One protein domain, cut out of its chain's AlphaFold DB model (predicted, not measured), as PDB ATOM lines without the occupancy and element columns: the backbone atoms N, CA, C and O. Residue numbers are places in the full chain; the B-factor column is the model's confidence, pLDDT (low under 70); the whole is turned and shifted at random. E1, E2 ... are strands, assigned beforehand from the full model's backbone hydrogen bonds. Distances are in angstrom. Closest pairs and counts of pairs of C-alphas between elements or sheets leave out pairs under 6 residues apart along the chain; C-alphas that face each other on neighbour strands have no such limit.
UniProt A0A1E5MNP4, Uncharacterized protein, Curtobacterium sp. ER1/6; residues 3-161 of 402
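Overview. This is residues 3 to 161 of the 402 residues of an uncharacterized protein of Curtobacterium sp. ER1/6 (UniProt A0A1E5MNP4). What does one see first in this model? It is a sandwich that is only partly face to face: the small sheet E1, E4, E3 covers the E2, E7, E6 end of a larger, strongly twisted sheet, and the other end of that sheet, E8, E10 and E9, reaches beyond it. Two long stretches with no named element, residues 87 to 118 and 128 to 148, join E7 to E8 and E8 to E9. What is it made of? The printed part has 159 residues with ten named strands, E1 to E10 in that order along the chain, and no named helix; the class is all strand, though under half of the residues, 73, are in named elements. The large sheet is mixed, in the order E2, E7, E6, E5, E8, E10, E9, and the small one, E1, E4, E3, is antiparallel. How large is it? It is compact, with a radius of gyration of the C-alphas of 15.6 A and spans of 44 by 35 by 28 A.

Along the chain. Where do the first strands run? E1, residues 9 to 16, begins at C-alpha 9 at (219.274, 230.118, 214.416) and is 22.2 A long. E2 is residues 18 to 23, E3 residues 28 to 33, and E4 residues 37 to 44, which is 20.6 A long. Which strands come next? E5, residues 53 to 60, is 23.9 A long, and E6, residues 65 to 72, is 23.3 A. E7, residues 77 to 86, has the most residues, spans 27.2 A and ends at C-alpha 86 at (236.919, 219.929, 197.846). Which strands come last? E8, residues 119 to 127, is 24.9 A long; E9 is residues 149 to 153, and E10, residues 156 to 160, ends at C-alpha 160 at (205.970, 220.363, 211.537).

Arrangement. How is the small sheet paired? E1 and E4 are antiparallel at 161 degrees, with N 13 and O 41 within hydrogen-bond range at 2.9 A. E3 and E4 form a hairpin, with N 30 and O 40 2.8 A apart. How does the large sheet run from E2 to E9? Edge strand E2 is antiparallel to E7, with N 22 and O 83 at 2.8 A; E5, E6 and E7 form a meander, each strand the antiparallel neighbour of the one before, with N 57 and O 69 at 2.9 A and N 79 and O 70 at 2.8 A. E5 and E8 are parallel at 21 degrees, with N 54 and O 121 at 2.8 A. E8 and E10 are antiparallel, with N 122 and O 157 at 2.9 A, and edge strand E9 forms a hairpin with E10, with N 151 and O 158 at 2.9 A. How do the two sheets face each other? Their facing parts are 9.9 A centre to centre, with strands at 30 degrees. The closest C-alphas of E4 and E7 are those of Arg 42 and Leu 81, 5.5 A apart, and those of E2 and E4 are Ser 18 and Gly 38, 4.7 A apart. Which strands stay apart? E1, E3 and E4 are each apart from E8, E9 and E10.

Size, cuts and confidence. How far does it reach? The two C-alphas farthest apart, those of Ala 62 and Glu 113, are 45.5 A apart. Is it unbroken, and which links are long? The printed part, residues 3 to 161, has no cut; the links E7 to E8, 32 residues, and E8 to E9, 21 residues, are long. Where is confidence low? The mean pLDDT of the printed part is 79.4, and 44 residues are under 70: 3 to 7, 88 to 118, 141 to 147, and 161.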
ATOM      1  N   THR A   3     218.149 225.744 215.383       67.75
ATOM      2  CA  THR A   3     217.425 226.775 216.144       67.75
ATOM      3  C   THR A   3     217.814 226.654 217.616       67.75
ATOM      4  O   THR A   3     218.010 225.540 218.099       67.75
ATOM      5  N   PHE A   4     217.967 227.780 218.315       65.12
ATOM      6  CA  PHE A   4     218.463 227.825 219.696       65.12
ATOM      7  C   PHE A   4     217.452 228.513 220.633       65.12
ATOM      8  O   PHE A   4     216.788 229.465 220.216       65.12
ATOM      9  N   LYS A   5     217.410 228.129 221.927       58.06
ATOM     10  CA  LYS A   5     216.519 228.727 222.958       58.06
ATOM     11  C   LYS A   5     216.613 230.248 223.063       58.06
ATOM     12  O   LYS A   5     215.659 230.909 223.460       58.06
ATOM     13  N   ASN A   6     217.773 230.816 222.744       60.06
ATOM     14  CA  ASN A   6     218.005 232.259 222.802       60.06
ATOM     15  C   ASN A   6     217.327 233.037 221.648       60.06
ATOM     16  O   ASN A   6     217.516 234.247 221.531       60.06
ATOM     17  N   GLY A   7     216.553 232.359 220.789       59.56
ATOM     18  CA  GLY A   7     215.819 232.953 219.671       59.56
ATOM     19  C   GLY A   7     216.641 233.114 218.390       59.56
ATOM     20  O   GLY A   7     216.113 233.595 217.386       59.56
ATOM     21  N   SER A   8     217.913 232.709 218.395       71.12
ATOM     22  CA  SER A   8     218.759 232.687 217.201       71.12
ATOM     23  C   SER A   8     218.648 231.363 216.434       71.12
ATOM     24  O   SER A   8     218.071 230.380 216.901       71.12
ATOM     25  N   GLY A   9     219.194 231.332 215.219       76.75
ATOM     26  CA  GLY A   9     219.274 230.118 214.416       76.75
ATOM     27  C   GLY A   9     220.516 230.078 213.541       76.75
ATOM     28  O   GLY A   9     221.334 231.003 213.533       76.75
ATOM     29  N   LEU A  10     220.659 228.971 212.822       83.25
ATOM     30  CA  LEU A  10     221.798 228.685 211.970       83.25
ATOM     31  C   LEU A  10     221.344 228.042 210.666       83.25
ATOM     32  O   LEU A  10     220.732 226.969 210.648       83.25
ATOM     33  N   PHE A  11     221.768 228.626 209.556       88.50
ATOM     34  CA  PHE A  11     221.868 227.907 208.293       88.50
ATOM     35  C   PHE A  11     223.323 227.556 208.031       88.50
ATOM     36  O   PHE A  11     224.202 228.383 208.250       88.50
ATOM     37  N   LEU A  12     223.582 226.339 207.557       88.31
ATOM     38  CA  LEU A  12     224.940 225.867 207.312       88.31
ATOM     39  C   LEU A  12     225.001 224.905 206.131       88.31
ATOM     40  O   LEU A  12     224.023 224.228 205.809       88.31
ATOM     41  N   MET A  13     226.183 224.839 205.534       89.44
ATOM     42  CA  MET A  13     226.610 223.812 204.596       89.44
ATOM     43  C   MET A  13     227.976 223.311 205.057       89.44
ATOM     44  O   MET A  13     228.923 224.093 205.121       89.44
ATOM     45  N   SER A  14     228.074 222.013 205.324       87.62
ATOM     46  CA  SER A  14     229.322 221.345 205.700       87.62
ATOM     47  C   SER A  14     229.739 220.367 204.614       87.62
ATOM     48  O   SER A  14     228.901 219.637 204.082       87.62
ATOM     49  N   ILE A  15     231.030 220.354 204.285       85.81
ATOM     50  CA  ILE A  15     231.611 219.402 203.338       85.81
ATOM     51  C   ILE A  15     232.834 218.763 203.997       85.81
ATOM     52  O   ILE A  15     233.804 219.458 204.311       85.81
ATOM     53  N   TRP A  16     232.778 217.449 204.215       85.94
ATOM     54  CA  TRP A  16     233.924 216.645 204.646       85.94
ATOM     55  C   TRP A  16     235.000 216.603 203.557       85.94
ATOM     56  O   TRP A  16     234.711 216.829 202.382       85.94
ATOM     57  N   ASP A  17     236.246 216.351 203.955       85.56
ATOM     58  CA  ASP A  17     237.401 216.263 203.052       85.56
ATOM     59  C   ASP A  17     237.568 217.513 202.171       85.56
ATOM     60  O   ASP A  17     237.798 217.464 200.958       85.56
ATOM     61  N   SER A  18     237.433 218.677 202.805       88.81
ATOM     62  CA  SER A  18     237.583 219.986 202.174       88.81
ATOM     63  C   SER A  18     238.694 220.804 202.831       88.81
ATOM     64  O   SER A  18     239.015 220.635 204.006       88.81
ATOM     65  N   THR A  19     239.324 221.678 202.044       89.19
ATOM     66  CA  THR A  19     240.610 222.305 202.403       89.19
ATOM     67  C   THR A  19     240.529 223.800 202.676       89.19
ATOM     68  O   THR A  19     241.413 224.338 203.337       89.19
ATOM     69  N   ALA A  20     239.502 224.488 202.172       92.19
ATOM     70  CA  ALA A  20     239.347 225.929 202.363       92.19
ATOM     71  C   ALA A  20     237.897 226.390 202.185       92.19
ATOM     72  O   ALA A  20     237.252 226.026 201.200       92.19
ATOM     73  N   GLY A  21     237.418 227.244 203.089       94.56
ATOM     74  CA  GLY A  21     236.149 227.961 202.969       94.56
ATOM     75  C   GLY A  21     236.334 229.423 202.544       94.56
ATOM     76  O   GLY A  21     237.303 230.073 202.926       94.56
ATOM     77  N   ILE A  22     235.392 229.952 201.761       96.56
ATOM     78  CA  ILE A  22     235.223 231.385 201.492       96.56
ATOM     79  C   ILE A  22     233.792 231.751 201.898       96.56
ATOM     80  O   ILE A  22     232.857 231.257 201.256       96.56
ATOM     81  N   PRO A  23     233.596 232.586 202.929       96.94
ATOM     82  CA  PRO A  23     232.262 232.914 203.412       96.94
ATOM     83  C   PRO A  23     231.481 233.774 202.417       96.94
ATOM     84  O   PRO A  23     232.050 234.562 201.657       96.94
ATOM     85  N   GLY A  24     230.155 233.631 202.438       94.69
ATOM     86  CA  GLY A  24     229.260 234.656 201.910       94.69
ATOM     87  C   GLY A  24     229.280 235.922 202.776       94.69
ATOM     88  O   GLY A  24     229.837 235.931 203.867       94.69
ATOM     89  N   LEU A  25     228.652 237.000 202.300       92.31
ATOM     90  CA  LEU A  25     228.703 238.310 202.966       92.31
ATOM     91  C   LEU A  25     228.162 238.292 204.409       92.31
ATOM     92  O   LEU A  25     228.670 239.011 205.261       92.31
ATOM     93  N   GLU A  26     227.130 237.485 204.662       91.62
ATOM     94  CA  GLU A  26     226.470 237.340 205.968       91.62
ATOM     95  C   GLU A  26     226.979 236.113 206.748       91.62
ATOM     96  O   GLU A  26     226.447 235.788 207.804       91.62
ATOM     97  N   ALA A  27     227.963 235.389 206.211       95.44
ATOM     98  CA  ALA A  27     228.362 234.081 206.705       95.44
ATOM     99  C   ALA A  27     229.787 234.080 207.263       95.44
ATOM    100  O   ALA A  27     230.600 234.962 206.998       95.44
ATOM    101  N   GLU A  28     230.112 233.014 207.977       95.81
ATOM    102  CA  GLU A  28     231.473 232.634 208.333       95.81
ATOM    103  C   GLU A  28     231.758 231.218 207.827       95.81
ATOM    104  O   GLU A  28     230.837 230.417 207.668       95.81
ATOM    105  N   CYS A  29     233.029 230.894 207.578       95.62
ATOM    106  CA  CYS A  29     233.445 229.515 207.342       95.62
ATOM    107  C   CYS A  29     234.427 229.084 208.426       95.62
ATOM    108  O   CYS A  29     235.393 229.792 208.710       95.62
ATOM    109  N   ILE A  30     234.178 227.916 209.006       93.50
ATOM    110  CA  ILE A  30     234.991 227.324 210.062       93.50
ATOM    111  C   ILE A  30     235.507 225.953 209.636       93.50
ATOM    112  O   ILE A  30     234.865 225.240 208.861       93.50
ATOM    113  N   THR A  31     236.653 225.564 210.185       92.19
ATOM    114  CA  THR A  31     237.134 224.183 210.113       92.19
ATOM    115  C   THR A  31     236.431 223.359 211.184       92.19
ATOM    116  O   THR A  31     236.389 223.781 212.338       92.19
ATOM    117  N   PHE A  32     235.924 222.182 210.825       86.12
ATOM    118  CA  PHE A  32     235.420 221.204 211.791       86.12
ATOM    119  C   PHE A  32     236.287 219.942 211.777       86.12
ATOM    120  O   PHE A  32     236.911 219.615 210.763       86.12
ATOM    121  N   ALA A  33     236.335 219.258 212.919       80.19
ATOM    122  CA  ALA A  33     237.042 218.000 213.115       80.19
ATOM    123  C   ALA A  33     236.205 217.109 214.046       80.19
ATOM    124  O   ALA A  33     236.315 217.208 215.266       80.19
ATOM    125  N   GLU A  34     235.331 216.300 213.450       74.50
ATOM    126  CA  GLU A  34     234.480 215.312 214.133       74.50
ATOM    127  C   GLU A  34     234.959 213.900 213.742       74.50
ATOM    128  O   GLU A  34     236.136 213.588 213.916       74.50
ATOM    129  N   ASP A  35     234.109 213.082 213.107       70.25
ATOM    130  CA  ASP A  35     234.474 211.792 212.488       70.25
ATOM    131  C   ASP A  35     235.347 211.947 211.218       70.25
ATOM    132  O   ASP A  35     235.687 210.979 210.538       70.25
ATOM    133  N   GLY A  36     235.718 213.185 210.889       77.69
ATOM    134  CA  GLY A  36     236.582 213.589 209.788       77.69
ATOM    135  C   GLY A  36     236.832 215.097 209.833       77.69
ATOM    136  O   GLY A  36     236.269 215.803 210.673       77.69
ATOM    137  N   SER A  37     237.678 215.607 208.935       85.25
ATOM    138  CA  SER A  37     237.968 217.042 208.837       85.25
ATOM    139  C   SER A  37     237.301 217.674 207.626       85.25
ATOM    140  O   SER A  37     237.262 217.076 206.551       85.25
ATOM    141  N   GLY A  38     236.854 218.915 207.765       90.62
ATOM    142  CA  GLY A  38     236.304 219.662 206.645       90.62
ATOM    143  C   GLY A  38     236.071 221.123 206.972       90.62
ATOM    144  O   GLY A  38     236.642 221.686 207.907       90.62
ATOM    145  N   GLN A  39     235.227 221.746 206.165       92.56
ATOM    146  CA  GLN A  39     234.875 223.151 206.250       92.56
ATOM    147  C   GLN A  39     233.352 223.277 206.266       92.56
ATOM    148  O   GLN A  39     232.647 222.656 205.462       92.56
ATOM    149  N   SER A  40     232.853 224.099 207.181       91.62
ATOM    150  CA  SER A  40     231.444 224.454 207.290       91.62
ATOM    151  C   SER A  40     231.291 225.946 207.073       91.62
ATOM    152  O   SER A  40     231.914 226.725 207.789       91.62
ATOM    153  N   CYS A  41     230.481 226.344 206.097       94.38
ATOM    154  CA  CYS A  41     230.106 227.738 205.892       94.38
ATOM    155  C   CYS A  41     228.679 227.956 206.389       94.38
ATOM    156  O   CYS A  41     227.764 227.216 206.010       94.38
ATOM    157  N   ARG A  42     228.492 228.946 207.261       91.56
ATOM    158  CA  ARG A  42     227.287 229.087 208.075       91.56
ATOM    159  C   ARG A  42     226.929 230.543 208.364       91.56
ATOM    160  O   ARG A  42     227.807 231.389 208.474       91.56
ATOM    161  N   ILE A  43     225.638 230.815 208.504       92.75
ATOM    162  CA  ILE A  43     225.096 232.118 208.904       92.75
ATOM    163  C   ILE A  43     224.494 231.948 210.293       92.75
ATOM    164  O   ILE A  43     223.382 231.430 210.430       92.75
ATOM    165  N   ALA A  44     225.253 232.339 211.311       86.06
ATOM    166  CA  ALA A  44     224.790 232.350 212.692       86.06
ATOM    167  C   ALA A  44     223.887 233.562 212.951       86.06
ATOM    168  O   ALA A  44     224.090 234.632 212.380       86.06
ATOM    169  N   GLY A  45     222.876 233.390 213.800       80.62
ATOM    170  CA  GLY A  45     221.897 234.438 214.093       80.62
ATOM    171  C   GLY A  45     220.735 234.514 213.101       80.62
ATOM    172  O   GLY A  45     219.766 235.218 213.371       80.62
ATOM    173  N   LEU A  46     220.782 233.775 211.986       83.25
ATOM    174  CA  LEU A  46     219.688 233.728 211.019       83.25
ATOM    175  C   LEU A  46     218.711 232.613 211.386       83.25
ATOM    176  O   LEU A  46     218.926 231.438 211.079       83.25
ATOM    177  N   ARG A  47     217.619 233.007 212.039       79.19
ATOM    178  CA  ARG A  47     216.523 232.105 212.362       79.19
ATOM    179  C   ARG A  47     215.619 231.889 211.141       79.19
ATOM    180  O   ARG A  47     215.259 232.864 210.485       79.19
ATOM    181  N   PRO A  48     215.222 230.645 210.843       79.44
ATOM    182  CA  PRO A  48     214.160 230.379 209.881       79.44
ATOM    183  C   PRO A  48     212.825 230.972 210.348       79.44
ATOM    184  O   PRO A  48     212.471 230.881 211.523       79.44
ATOM    185  N   GLU A  49     212.070 231.540 209.419       80.50
ATOM    186  CA  GLU A  49     210.758 232.125 209.672       80.50
ATOM    187  C   GLU A  49     209.659 231.052 209.616       80.50
ATOM    188  O   GLU A  49     209.664 230.140 208.780       80.50
ATOM    189  N   ILE A  50     208.695 231.151 210.531       77.50
ATOM    190  CA  ILE A  50     207.581 230.203 210.626       77.50
ATOM    191  C   ILE A  50     206.676 230.336 209.396       77.50
ATOM    192  O   ILE A  50     206.371 231.425 208.925       77.50
ATOM    193  N   GLY A  51     206.240 229.198 208.863       78.31
ATOM    194  CA  GLY A  51     205.398 229.091 207.674       78.31
ATOM    195  C   GLY A  51     206.158 229.257 206.358       78.31
ATOM    196  O   GLY A  51     205.589 229.005 205.293       78.31
ATOM    197  N   HIS A  52     207.437 229.638 206.399       87.56
ATOM    198  CA  HIS A  52     208.201 229.908 205.190       87.56
ATOM    199  C   HIS A  52     208.635 228.635 204.461       87.56
ATOM    200  O   HIS A  52     208.717 227.525 205.011       87.56
ATOM    201  N   ARG A  53     208.888 228.813 203.162       91.06
ATOM    202  CA  ARG A  53     209.339 227.768 202.252       91.06
ATOM    203  C   ARG A  53     210.763 228.060 201.802       91.06
ATOM    204  O   ARG A  53     211.011 229.052 201.127       91.06
ATOM    205  N   TYR A  54     211.677 227.151 202.108       91.69
ATOM    206  CA  TYR A  54     213.104 227.281 201.850       91.69
ATOM    207  C   TYR A  54     213.584 226.302 200.784       91.69
ATOM    208  O   TYR A  54     213.131 225.158 200.715       91.69
ATOM    209  N   ARG A  55     214.561 226.724 199.982       91.00
ATOM    210  CA  ARG A  55     215.294 225.870 199.046       91.00
ATOM    211  C   ARG A  55     216.786 225.987 199.286       91.00
ATOM    212  O   ARG A  55     217.335 227.081 199.264       91.00
ATOM    213  N   THR A  56     217.456 224.848 199.387       89.62
ATOM    214  CA  THR A  56     218.916 224.804 199.303       89.62
ATOM    215  C   THR A  56     219.338 224.712 197.842       89.62
ATOM    216  O   THR A  56     218.907 223.808 197.120       89.62
ATOM    217  N   THR A  57     220.205 225.623 197.411       88.81
ATOM    218  CA  THR A  57     220.807 225.595 196.075       88.81
ATOM    219  C   THR A  57     222.307 225.366 196.201       88.81
ATOM    220  O   THR A  57     222.971 226.059 196.974       88.81
ATOM    221  N   PHE A  58     222.843 224.422 195.427       86.06
ATOM    222  CA  PHE A  58     224.269 224.098 195.418       86.06
ATOM    223  C   PHE A  58     224.851 224.072 193.999       86.06
ATOM    224  O   PHE A  58     224.163 223.807 193.013       86.06
ATOM    225  N   SER A  59     226.145 224.333 193.877       86.69
ATOM    226  CA  SER A  59     226.887 224.195 192.620       86.69
ATOM    227  C   SER A  59     228.308 223.763 192.900       86.69
ATOM    228  O   SER A  59     228.883 224.254 193.860       86.69
ATOM    229  N   ILE A  60     228.898 222.938 192.044       84.44
ATOM    230  CA  ILE A  60     230.332 222.650 192.079       84.44
ATOM    231  C   ILE A  60     230.934 223.009 190.723       84.44
ATOM    232  O   ILE A  60     230.366 222.657 189.687       84.44
ATOM    233  N   ASP A  61     232.022 223.776 190.723       86.38
ATOM    234  CA  ASP A  61     232.732 224.118 189.491       86.38
ATOM    235  C   ASP A  61     233.753 223.038 189.094       86.38
ATOM    236  O   ASP A  61     234.011 222.082 189.828       86.38
ATOM    237  N   ALA A  62     234.350 223.188 187.909       83.00
ATOM    238  CA  ALA A  62     235.359 222.255 187.404       83.00
ATOM    239  C   ALA A  62     236.636 222.201 188.267       83.00
ATOM    240  O   ALA A  62     237.416 221.262 188.141       83.00
ATOM    241  N   GLY A  63     236.855 223.202 189.125       85.69
ATOM    242  CA  GLY A  63     237.952 223.254 190.085       85.69
ATOM    243  C   GLY A  63     237.621 222.610 191.433       85.69
ATOM    244  O   GLY A  63     238.456 222.664 192.333       85.69
ATOM    245  N   GLY A  64     236.433 222.019 191.604       84.88
ATOM    246  CA  GLY A  64     236.010 221.404 192.864       84.88
ATOM    247  C   GLY A  64     235.550 222.413 193.918       84.88
ATOM    248  O   GLY A  64     235.513 222.101 195.107       84.88
ATOM    249  N   ARG A  65     235.210 223.646 193.528       90.06
ATOM    250  CA  ARG A  65     234.656 224.627 194.464       90.06
ATOM    251  C   ARG A  65     233.145 224.481 194.544       90.06
ATOM    252  O   ARG A  65     232.422 224.835 193.614       90.06
ATOM    253  N   ALA A  66     232.672 223.978 195.677       89.62
ATOM    254  CA  ALA A  66     231.259 223.835 195.979       89.62
ATOM    255  C   ALA A  66     230.716 225.126 196.605       89.62
ATOM    256  O   ALA A  66     231.248 225.594 197.600       89.62
ATOM    257  N   THR A  67     229.664 225.714 196.046       92.00
ATOM    258  CA  THR A  67     228.999 226.921 196.560       92.00
ATOM    259  C   THR A  67     227.585 226.574 196.997       92.00
ATOM    260  O   THR A  67     226.874 225.888 196.262       92.00
ATOM    261  N   GLY A  68     227.182 227.055 198.172       91.62
ATOM    262  CA  GLY A  68     225.874 226.796 198.768       91.62
ATOM    263  C   GLY A  68     225.115 228.077 199.098       91.62
ATOM    264  O   GLY A  68     225.694 229.083 199.512       91.62
ATOM    265  N   SER A  69     223.797 228.030 198.937       92.69
ATOM    266  CA  SER A  69     222.883 229.107 199.324       92.69
ATOM    267  C   SER A  69     221.555 228.553 199.823       92.69
ATOM    268  O   SER A  69     221.170 227.432 199.480       92.69
ATOM    269  N   ILE A  70     220.868 229.371 200.613       92.44
ATOM    270  CA  ILE A  70     219.509 229.137 201.083       92.44
ATOM    271  C   ILE A  70     218.619 230.230 200.507       92.44
ATOM    272  O   ILE A  70     218.858 231.416 200.719       92.44
ATOM    273  N   ASP A  71     217.589 229.816 199.787       92.31
ATOM    274  CA  ASP A  71     216.603 230.689 199.172       92.31
ATOM    275  C   ASP A  71     215.311 230.613 199.993       92.31
ATOM    276  O   ASP A  71     214.660 229.566 200.022       92.31
ATOM    277  N   ASP A  72     214.937 231.703 200.661       93.69
ATOM    278  CA  ASP A  72     213.602 231.890 201.224       93.69
ATOM    279  C   ASP A  72     212.648 232.243 200.080       93.69
ATOM    280  O   ASP A  72     212.621 233.366 199.568       93.69
ATOM    281  N   LEU A  73     211.892 231.245 199.628       94.25
ATOM    282  CA  LEU A  73     210.971 231.377 198.506       94.25
ATOM    283  C   LEU A  73     209.709 232.156 198.885       94.25
ATOM    284  O   LEU A  73     209.041 232.665 197.987       94.25
ATOM    285  N   THR A  74     209.379 232.234 200.177       93.06
ATOM    286  CA  THR A  74     208.229 232.996 200.671       93.06
ATOM    287  C   THR A  74     208.558 234.485 200.695       93.06
ATOM    288  O   THR A  74     207.799 235.286 200.154       93.06
ATOM    289  N   ALA A  75     209.718 234.852 201.246       93.06
ATOM    290  CA  ALA A  75     210.180 236.239 201.315       93.06
ATOM    291  C   ALA A  75     210.859 236.731 200.020       93.06
ATOM    292  O   ALA A  75     211.079 237.930 199.848       93.06
ATOM    293  N   GLY A  76     211.229 235.825 199.108       95.38
ATOM    294  CA  GLY A  76     211.976 236.157 197.892       95.38
ATOM    295  C   GLY A  76     213.429 236.568 198.161       95.38
ATOM    296  O   GLY A  76     214.003 237.338 197.388       95.38
ATOM    297  N   ARG A  77     214.029 236.075 199.252       94.06
ATOM    298  CA  ARG A  77     215.387 236.425 199.693       94.06
ATOM    299  C   ARG A  77     216.346 235.254 199.500       94.06
ATOM    300  O   ARG A  77     216.007 234.110 199.778       94.06
ATOM    301  N   ARG A  78     217.574 235.539 199.060       93.12
ATOM    302  CA  ARG A  78     218.673 234.564 198.986       93.12
ATOM    303  C   ARG A  78     219.739 234.896 200.023       93.12
ATOM    304  O   ARG A  78     220.249 236.012 200.041       93.12
ATOM    305  N   HIS A  79     220.130 233.895 200.800       93.25
ATOM    306  CA  HIS A  79     221.247 233.932 201.733       93.25
ATOM    307  C   HIS A  79     222.394 233.075 201.196       93.25
ATOM    308  O   HIS A  79     222.259 231.865 200.997       93.25
ATOM    309  N   LEU A  80     223.534 233.707 200.921       94.81
ATOM    310  CA  LEU A  80     224.729 233.010 200.449       94.81
ATOM    311  C   LEU A  80     225.518 232.488 201.654       94.81
ATOM    312  O   LEU A  80     226.064 233.286 202.410       94.81
ATOM    313  N   LEU A  81     225.613 231.165 201.801       94.69
ATOM    314  CA  LEU A  81     226.412 230.545 202.865       94.69
ATOM    315  C   LEU A  81     227.909 230.702 202.580       94.69
ATOM    316  O   LEU A  81     228.691 231.007 203.470       94.69
ATOM    317  N   GLY A  82     228.310 230.523 201.322       95.00
ATOM    318  CA  GLY A  82     229.703 230.631 200.896       95.00
ATOM    319  C   GLY A  82     230.110 229.504 199.959       95.00
ATOM    320  O   GLY A  82     229.261 228.823 199.374       95.00
ATOM    321  N   SER A  83     231.420 229.317 199.814       94.44
ATOM    322  CA  SER A  83     232.009 228.256 199.001       94.44
ATOM    323  C   SER A  83     233.092 227.483 199.738       94.44
ATOM    324  O   SER A  83     233.789 228.025 200.588       94.44
ATOM    325  N   VAL A  84     233.258 226.221 199.369       93.25
ATOM    326  CA  VAL A  84     234.158 225.264 199.998       93.25
ATOM    327  C   VAL A  84     234.962 224.547 198.925       93.25
ATOM    328  O   VAL A  84     234.410 224.116 197.916       93.25
ATOM    329  N   GLN A  85     236.268 224.430 199.125       92.00
ATOM    330  CA  GLN A  85     237.164 223.732 198.214       92.00
ATOM    331  C   GLN A  85     237.225 222.249 198.574       92.00
ATOM    332  O   GLN A  85     237.764 221.900 199.624       92.00
ATOM    333  N   THR A  86     236.728 221.378 197.699       86.50
ATOM    334  CA  THR A  86     236.919 219.929 197.846       86.50
ATOM    335  C   THR A  86     238.356 219.546 197.491       86.50
ATOM    336  O   THR A  86     239.031 220.259 196.733       86.50
ATOM    337  N   THR A  87     238.844 218.420 198.010       80.31
ATOM    338  CA  THR A  87     240.080 217.807 197.502       80.31
ATOM    339  C   THR A  87     239.880 217.257 196.079       80.31
ATOM    340  O   THR A  87     238.757 217.052 195.606       80.31
ATOM    341  N   ALA A  88     240.980 217.110 195.335       66.75
ATOM    342  CA  ALA A  88     240.949 216.640 193.952       66.75
ATOM    343  C   ALA A  88     240.538 215.160 193.880       66.75
ATOM    344  O   ALA A  88     241.078 214.339 194.615       66.75
ATOM    345  N   GLY A  89     239.633 214.825 192.954       61.12
ATOM    346  CA  GLY A  89     239.143 213.455 192.759       61.12
ATOM    347  C   GLY A  89     237.905 213.085 193.579       61.12
ATOM    348  O   GLY A  89     237.447 211.952 193.474       61.12
ATOM    349  N   ASN A  90     237.339 214.021 194.347       59.72
ATOM    350  CA  ASN A  90     236.117 213.763 195.104       59.72
ATOM    351  C   ASN A  90     234.900 213.765 194.174       59.72
ATOM    352  O   ASN A  90     234.556 214.788 193.576       59.72
ATOM    353  N   GLU A  91     234.218 212.628 194.087       57.34
ATOM    354  CA  GLU A  91     232.827 212.594 193.654       57.34
ATOM    355  C   GLU A  91     231.963 213.082 194.821       57.34
ATOM    356  O   GLU A  91     232.133 212.642 195.958       57.34
ATOM    357  N   VAL A  92     231.037 214.009 194.562       57.75
ATOM    358  CA  VAL A  92     229.965 214.280 195.526       57.75
ATOM    359  C   VAL A  92     229.168 212.988 195.622       57.75
ATOM    360  O   VAL A  92     228.604 212.554 194.614       57.75
ATOM    361  N   GLU A  93     229.156 212.363 196.801       60.88
ATOM    362  CA  GLU A  93     228.372 211.154 197.016       60.88
ATOM    363  C   GLU A  93     226.943 211.364 196.502       60.88
ATOM    364  O   GLU A  93     226.345 212.435 196.644       60.88
ATOM    365  N   SER A  94     226.359 210.324 195.909       58.91
ATOM    366  CA  SER A  94     224.979 210.374 195.409       58.91
ATOM    367  C   SER A  94     223.941 210.608 196.519       58.91
ATOM    368  O   SER A  94     222.769 210.851 196.222       58.91
ATOM    369  N   HIS A  95     224.372 210.571 197.784       59.78
ATOM    370  CA  HIS A  95     223.575 210.800 198.975       59.78
ATOM    371  C   HIS A  95     223.962 212.134 199.617       59.78
ATOM    372  O   HIS A  95     224.976 212.248 200.295       59.78
ATOM    373  N   ILE A  96     223.115 213.147 199.438       64.56
ATOM    374  CA  ILE A  96     223.230 214.414 200.163       64.56
ATOM    375  C   ILE A  96     222.260 214.371 201.341       64.56
ATOM    376  O   ILE A  96     221.046 214.244 201.155       64.56
ATOM    377  N   GLY A  97     222.793 214.498 202.554       63.41
ATOM    378  CA  GLY A  97     221.992 214.713 203.752       63.41
ATOM    379  C   GLY A  97     221.479 216.149 203.794       63.41
ATOM    380  O   GLY A  97     222.262 217.090 203.866       63.41
ATOM    381  N   SER A  98     220.159 216.331 203.763       65.00
ATOM    382  CA  SER A  98     219.524 217.585 204.171       65.00
ATOM    383  C   SER A  98     218.840 217.331 205.501       65.00
ATOM    384  O   SER A  98     217.853 216.597 205.547       65.00
ATOM    385  N   TRP A  99     219.361 217.919 206.572       64.38
ATOM    386  CA  TRP A  99     218.771 217.803 207.898       64.38
ATOM    387  C   TRP A  99     218.394 219.169 208.467       64.38
ATOM    388  O   TRP A  99     219.051 220.195 208.240       64.38
ATOM    389  N   THR A 100     217.332 219.145 209.258       64.12
ATOM    390  CA  THR A 100     217.064 220.180 210.246       64.12
ATOM    391  C   THR A 100     217.242 219.539 211.602       64.12
ATOM    392  O   THR A 100     216.731 218.448 211.850       64.12
ATOM    393  N   GLU A 101     218.049 220.187 212.421       61.03
ATOM    394  CA  GLU A 101     218.451 219.703 213.725       61.03
ATOM    395  C   GLU A 101     217.854 220.625 214.786       61.03
ATOM    396  O   GLU A 101     217.928 221.846 214.676       61.03
ATOM    397  N   TYR A 102     217.203 220.001 215.765       55.75
ATOM    398  CA  TYR A 102     216.359 220.638 216.788       55.75
ATOM    399  C   TYR A 102     216.995 220.591 218.184       55.75
ATOM    400  O   TYR A 102     216.511 221.191 219.137       55.75
ATOM    401  N   PHE A 103     218.051 219.796 218.301       48.09
ATOM    402  CA  PHE A 103     218.819 219.531 219.496       48.09
ATOM    403  C   PHE A 103     220.240 219.287 219.013       48.09
ATOM    404  O   PHE A 103     220.479 218.270 218.362       48.09
ATOM    405  N   ASP A 104     221.146 220.226 219.265       44.75
ATOM    406  CA  ASP A 104     222.565 219.935 219.118       44.75
ATOM    407  C   ASP A 104     223.013 219.193 220.382       44.75
ATOM    408  O   ASP A 104     222.833 219.677 221.500       44.75
ATOM    409  N   TRP A 105     223.609 218.017 220.201       43.53
ATOM    410  CA  TRP A 105     224.200 217.209 221.271       43.53
ATOM    411  C   TRP A 105     225.320 217.959 222.007       43.53
ATOM    412  O   TRP A 105     225.718 217.551 223.095       43.53
ATOM    413  N   ASN A 106     225.800 219.057 221.417       47.53
ATOM    414  CA  ASN A 106     226.854 219.919 221.928       47.53
ATOM    415  C   ASN A 106     226.340 221.248 222.517       47.53
ATOM    416  O   ASN A 106     227.163 222.093 222.870       47.53
ATOM    417  N   SER A 107     225.019 221.466 222.618       54.12
ATOM    418  CA  SER A 107     224.457 222.693 223.200       54.12
ATOM    419  C   SER A 107     223.302 222.433 224.169       54.12
ATOM    420  O   SER A 107     222.179 222.119 223.765       54.12
ATOM    421  N   ASP A 108     223.549 222.709 225.453       55.78
ATOM    422  CA  ASP A 108     222.539 222.721 226.525       55.78
ATOM    423  C   ASP A 108     221.431 223.774 226.286       55.78
ATOM    424  O   ASP A 108     220.378 223.779 226.936       55.78
ATOM    425  N   GLU A 109     221.626 224.671 225.315       52.34
ATOM    426  CA  GLU A 109     220.634 225.650 224.876       52.34
ATOM    427  C   GLU A 109     219.562 225.059 223.946       52.34
ATOM    428  O   GLU A 109     218.722 225.807 223.462       52.34
ATOM    429  N   SER A 110     219.536 223.747 223.698       51.81
ATOM    430  CA  SER A 110     218.565 223.117 222.787       51.81
ATOM    431  C   SER A 110     217.766 222.038 223.522       51.81
ATOM    432  O   SER A 110     218.381 221.115 224.033       51.81
ATOM    433  N   HIS A 111     216.427 222.106 223.594       53.72
ATOM    434  CA  HIS A 111     215.553 221.025 224.111       53.72
ATOM    435  C   HIS A 111     214.211 220.994 223.356       53.72
ATOM    436  O   HIS A 111     213.782 222.009 222.819       53.72
ATOM    437  N   CYS A 112     213.518 219.846 223.357       53.47
ATOM    438  CA  CYS A 112     212.267 219.658 222.604       53.47
ATOM    439  C   CYS A 112     211.073 220.501 223.121       53.47
ATOM    440  O   CYS A 112     210.069 220.609 222.421       53.47
ATOM    441  N   GLU A 113     211.132 221.015 224.353       51.38
ATOM    442  CA  GLU A 113     209.949 221.453 225.116       51.38
ATOM    443  C   GLU A 113     209.518 222.908 224.853       51.38
ATOM    444  O   GLU A 113     208.348 223.227 225.047       51.38
ATOM    445  N   ASP A 114     210.402 223.758 224.320       49.94
ATOM    446  CA  ASP A 114     210.125 225.183 224.055       49.94
ATOM    447  C   ASP A 114     209.933 225.497 222.546       49.94
ATOM    448  O   ASP A 114     209.895 226.659 222.153       49.94
ATOM    449  N   GLU A 115     209.799 224.470 221.689       54.12
ATOM    450  CA  GLU A 115     209.905 224.614 220.219       54.12
ATOM    451  C   GLU A 115     208.759 223.974 219.404       54.12
ATOM    452  O   GLU A 115     208.813 223.876 218.169       54.12
ATOM    453  N   ALA A 116     207.706 223.507 220.074       50.53
ATOM    454  CA  ALA A 116     206.651 222.724 219.438       50.53
ATOM    455  C   ALA A 116     205.786 223.588 218.483       50.53
ATOM    456  O   ALA A 116     205.716 224.785 218.628       50.53
ATOM    457  N   TYR A 117     205.158 223.014 217.453       58.41
ATOM    458  CA  TYR A 117     204.230 223.667 216.496       58.41
ATOM    459  C   TYR A 117     204.679 224.955 215.810       58.41
ATOM    460  O   TYR A 117     204.064 226.014 215.883       58.41
ATOM    461  N   SER A 118     205.743 224.788 215.036       69.19
ATOM    462  CA  SER A 118     206.228 225.699 214.012       69.19
ATOM    463  C   SER A 118     206.336 224.935 212.692       69.19
ATOM    464  O   SER A 118     206.885 223.834 212.642       69.19
ATOM    465  N   ARG A 119     205.798 225.488 211.608       77.38
ATOM    466  CA  ARG A 119     205.815 224.830 210.298       77.38
ATOM    467  C   ARG A 119     206.896 225.428 209.420       77.38
ATOM    468  O   ARG A 119     207.024 226.641 209.352       77.38
ATOM    469  N   MET A 120     207.595 224.602 208.659       83.38
ATOM    470  CA  MET A 120     208.313 225.067 207.475       83.38
ATOM    471  C   MET A 120     208.254 224.057 206.354       83.38
ATOM    472  O   MET A 120     208.047 222.864 206.569       83.38
ATOM    473  N   THR A 121     208.494 224.535 205.143       88.69
ATOM    474  CA  THR A 121     208.634 223.665 203.981       88.69
ATOM    475  C   THR A 121     210.048 223.775 203.447       88.69
ATOM    476  O   THR A 121     210.525 224.869 203.178       88.69
ATOM    477  N   VAL A 122     210.725 222.646 203.271       89.19
ATOM    478  CA  VAL A 122     212.063 222.593 202.676       89.19
ATOM    479  C   VAL A 122     211.973 221.815 201.376       89.19
ATOM    480  O   VAL A 122     211.504 220.676 201.353       89.19
ATOM    481  N   THR A 123     212.391 222.426 200.272       90.81
ATOM    482  CA  THR A 123     212.441 221.732 198.986       90.81
ATOM    483  C   THR A 123     213.642 220.799 198.946       90.81
ATOM    484  O   THR A 123     214.667 221.052 199.579       90.81
ATOM    485  N   ASN A 124     213.572 219.758 198.123       87.31
ATOM    486  CA  ASN A 124     214.758 218.990 197.782       87.31
ATOM    487  C   ASN A 124     215.831 219.942 197.206       87.31
ATOM    488  O   ASN A 124     215.475 220.876 196.471       87.31
ATOM    489  N   PRO A 125     217.121 219.717 197.514       86.44
ATOM    490  CA  PRO A 125     218.201 220.550 197.008       86.44
ATOM    491  C   PRO A 125     218.218 220.639 195.482       86.44
ATOM    492  O   PRO A 125     217.955 219.653 194.785       86.44
ATOM    493  N   VAL A 126     218.568 221.813 194.963       87.00
ATOM    494  CA  VAL A 126     218.659 222.072 193.522       87.00
ATOM    495  C   VAL A 126     220.101 222.396 193.146       87.00
ATOM    496  O   VAL A 126     220.728 223.275 193.732       87.00
ATOM    497  N   ALA A 127     220.630 221.697 192.147       83.81
ATOM    498  CA  ALA A 127     221.913 222.026 191.546       83.81
ATOM    499  C   ALA A 127     221.775 223.248 190.619       83.81
ATOM    500  O   ALA A 127     220.738 223.416 189.978       83.81
ATOM    501  N   ALA A 128     222.834 224.041 190.434       74.00
ATOM    502  CA  ALA A 128     222.819 225.212 189.538       74.00
ATOM    503  C   ALA A 128     222.391 224.926 188.079       74.00
ATOM    504  O   ALA A 128     221.940 225.833 187.387       74.00
ATOM    505  N   GLY A 129     222.460 223.671 187.619       75.62
ATOM    506  CA  GLY A 129     221.915 223.231 186.326       75.62
ATOM    507  C   GLY A 129     220.412 222.907 186.322       75.62
ATOM    508  O   GLY A 129     219.938 222.271 185.386       75.62
ATOM    509  N   GLY A 130     219.671 223.243 187.383       81.69
ATOM    510  CA  GLY A 130     218.234 222.968 187.529       81.69
ATOM    511  C   GLY A 130     217.889 221.523 187.907       81.69
ATOM    512  O   GLY A 130     216.715 221.177 188.041       81.69
ATOM    513  N   ARG A 131     218.892 220.660 188.106       84.81
ATOM    514  CA  ARG A 131     218.686 219.272 188.542       84.81
ATOM    515  C   ARG A 131     218.298 219.262 190.017       84.81
ATOM    516  O   ARG A 131     219.035 219.777 190.848       84.81
ATOM    517  N   THR A 132     217.154 218.671 190.331       85.81
ATOM    518  CA  THR A 132     216.676 218.529 191.713       85.81
ATOM    519  C   THR A 132     217.103 217.173 192.261       85.81
ATOM    520  O   THR A 132     217.007 216.167 191.557       85.81
ATOM    521  N   ALA A 133     217.580 217.139 193.502       83.31
ATOM    522  CA  ALA A 133     217.902 215.898 194.188       83.31
ATOM    523  C   ALA A 133     216.636 215.057 194.432       83.31
ATOM    524  O   ALA A 133     215.550 215.586 194.690       83.31
ATOM    525  N   THR A 134     216.779 213.733 194.389       84.06
ATOM    526  CA  THR A 134     215.703 212.809 194.762       84.06
ATOM    527  C   THR A 134     215.835 212.458 196.234       84.06
ATOM    528  O   THR A 134     216.896 212.050 196.695       84.06
ATOM    529  N   ARG A 135     214.738 212.592 196.974       86.75
ATOM    530  CA  ARG A 135     214.678 212.223 198.386       86.75
ATOM    531  C   ARG A 135     214.515 210.713 198.529       86.75
ATOM    532  O   ARG A 135     213.580 210.145 197.974       86.75
ATOM    533  N   THR A 136     215.390 210.089 199.307       84.19
ATOM    534  CA  THR A 136     215.364 208.643 199.582       84.19
ATOM    535  C   THR A 136     214.605 208.287 200.864       84.19
ATOM    536  O   THR A 136     214.179 207.147 201.018       84.19
ATOM    537  N   GLY A 137     214.368 209.252 201.757       82.75
ATOM    538  CA  GLY A 137     213.553 209.075 202.960       82.75
ATOM    539  C   GLY A 137     213.471 210.336 203.820       82.75
ATOM    540  O   GLY A 137     214.152 211.326 203.557       82.75
ATOM    541  N   THR A 138     212.626 210.290 204.849       81.94
ATOM    542  CA  THR A 138     212.538 211.284 205.930       81.94
ATOM    543  C   THR A 138     212.358 210.555 207.251       81.94
ATOM    544  O   THR A 138     211.699 209.516 207.300       81.94
ATOM    545  N   ARG A 139     212.921 211.093 208.331       77.00
ATOM    546  CA  ARG A 139     212.713 210.577 209.686       77.00
ATOM    547  C   ARG A 139     212.802 211.721 210.697       77.00
ATOM    548  O   ARG A 139     213.698 212.550 210.540       77.00
ATOM    549  N   PRO A 140     211.914 211.785 211.701       74.38
ATOM    550  CA  PRO A 140     212.117 212.664 212.845       74.38
ATOM    551  C   PRO A 140     213.265 212.140 213.724       74.38
ATOM    552  O   PRO A 140     213.617 210.957 213.666       74.38
ATOM    553  N   SER A 141     213.843 213.017 214.547       68.12
ATOM    554  CA  SER A 141     214.783 212.606 215.598       68.12
ATOM    555  C   SER A 141     214.062 211.749 216.639       68.12
ATOM    556  O   SER A 141     212.926 212.052 217.000       68.12
ATOM    557  N   GLY A 142     214.721 210.703 217.148       67.25
ATOM    558  CA  GLY A 142     214.140 209.802 218.150       67.25
ATOM    559  C   GLY A 142     213.748 210.511 219.450       67.25
ATOM    560  O   GLY A 142     212.697 210.213 220.009       67.25
ATOM    561  N   THR A 143     214.542 211.493 219.887       63.34
ATOM    562  CA  THR A 143     214.332 212.223 221.150       63.34
ATOM    563  C   THR A 143     213.075 213.096 221.124       63.34
ATOM    564  O   THR A 143     212.367 213.175 222.122       63.34
ATOM    565  N   CYS A 144     212.752 213.701 219.975       60.69
ATOM    566  CA  CYS A 144     211.569 214.555 219.809       60.69
ATOM    567  C   CYS A 144     210.505 213.920 218.888       60.69
ATOM    568  O   CYS A 144     209.670 214.627 218.319       60.69
ATOM    569  N   ALA A 145     210.525 212.594 218.701       69.50
ATOM    570  CA  ALA A 145     209.655 211.909 217.738       69.50
ATOM    571  C   ALA A 145     208.159 212.054 218.066       69.50
ATOM    572  O   ALA A 145     207.333 212.070 217.161       69.50
ATOM    573  N   SER A 146     207.805 212.191 219.348       65.38
ATOM    574  CA  SER A 146     206.427 212.450 219.787       65.38
ATOM    575  C   SER A 146     205.958 213.880 219.510       65.38
ATOM    576  O   SER A 146     204.758 214.138 219.503       65.38
ATOM    577  N   TRP A 147     206.885 214.809 219.282       63.56
ATOM    578  CA  TRP A 147     206.609 216.244 219.209       63.56
ATOM    579  C   TRP A 147     206.744 216.814 217.804       63.56
ATOM    580  O   TRP A 147     206.240 217.903 217.562       63.56
ATOM    581  N   THR A 148     207.380 216.091 216.880       72.81
ATOM    582  CA  THR A 148     207.723 216.578 215.536       72.81
ATOM    583  C   THR A 148     207.215 215.643 214.451       72.81
ATOM    584  O   THR A 148     207.095 214.435 214.657       72.81
ATOM    585  N   ALA A 149     206.928 216.189 213.271       78.75
ATOM    586  CA  ALA A 149     206.590 215.387 212.105       78.75
ATOM    587  C   ALA A 149     207.304 215.915 210.866       78.75
ATOM    588  O   ALA A 149     207.364 217.115 210.617       78.75
ATOM    589  N   VAL A 150     207.818 214.997 210.050       83.19
ATOM    590  CA  VAL A 150     208.385 215.329 208.742       83.19
ATOM    591  C   VAL A 150     207.605 214.567 207.690       83.19
ATOM    592  O   VAL A 150     207.689 213.341 207.608       83.19
ATOM    593  N   THR A 151     206.840 215.301 206.885       87.81
ATOM    594  CA  THR A 151     205.999 214.724 205.836       87.81
ATOM    595  C   THR A 151     206.572 215.048 204.468       87.81
ATOM    596  O   THR A 151     206.726 216.207 204.087       87.81
ATOM    597  N   ALA A 152     206.854 214.006 203.697       89.44
ATOM    598  CA  ALA A 152     207.212 214.117 202.294       89.44
ATOM    599  C   ALA A 152     206.003 214.565 201.450       89.44
ATOM    600  O   ALA A 152     204.967 213.903 201.454       89.44
ATOM    601  N   GLN A 153     206.149 215.646 200.681       88.56
ATOM    602  CA  GLN A 153     205.135 216.139 199.742       88.56
ATOM    603  C   GLN A 153     205.795 216.497 198.406       88.56
ATOM    604  O   GLN A 153     206.486 217.505 198.283       88.56
ATOM    605  N   GLY A 154     205.630 215.643 197.389       88.81
ATOM    606  CA  GLY A 154     206.289 215.831 196.090       88.81
ATOM    607  C   GLY A 154     207.811 215.974 196.231       88.81
ATOM    608  O   GLY A 154     208.461 215.148 196.877       88.81
ATOM    609  N   ASN A 155     208.373 217.051 195.677       88.81
ATOM    610  CA  ASN A 155     209.804 217.375 195.771       88.81
ATOM    611  C   ASN A 155     210.172 218.141 197.049       88.81
ATOM    612  O   ASN A 155     211.183 218.834 197.067       88.81
ATOM    613  N   GLU A 156     209.360 218.051 198.100       90.62
ATOM    614  CA  GLU A 156     209.539 218.828 199.328       90.62
ATOM    615  C   GLU A 156     209.282 217.983 200.566       90.62
ATOM    616  O   GLU A 156     208.713 216.887 200.509       90.62
ATOM    617  N   THR A 157     209.705 218.524 201.697       89.00
ATOM    618  CA  THR A 157     209.394 218.027 203.027       89.00
ATOM    619  C   THR A 157     208.786 219.154 203.836       89.00
ATOM    620  O   THR A 157     209.383 220.225 203.952       89.00
ATOM    621  N   VAL A 158     207.617 218.905 204.407       87.44
ATOM    622  CA  VAL A 158     207.020 219.778 205.412       87.44
ATOM    623  C   VAL A 158     207.519 219.309 206.767       87.44
ATOM    624  O   VAL A 158     207.351 218.136 207.110       87.44
ATOM    625  N   GLN A 159     208.172 220.206 207.493       83.12
ATOM    626  CA  GLN A 159     208.628 219.972 208.854       83.12
ATOM    627  C   GLN A 159     207.661 220.691 209.782       83.12
ATOM    628  O   GLN A 159     207.587 221.919 209.781       83.12
ATOM    629  N   GLU A 160     206.884 219.901 210.507       79.25
ATOM    630  CA  GLU A 160     205.970 220.363 211.537       79.25
ATOM    631  C   GLU A 160     206.685 220.252 212.881       79.25
ATOM    632  O   GLU A 160     207.239 219.201 213.229       79.25
ATOM    633  N   ASN A 161     206.628 221.343 213.633       69.94
ATOM    634  CA  ASN A 161     207.159 221.486 214.980       69.94
ATOM    635  C   ASN A 161     208.695 221.431 215.012       69.94
ATOM    636  O   ASN A 161     209.272 220.880 215.941       69.94
TER     637      ASN A 161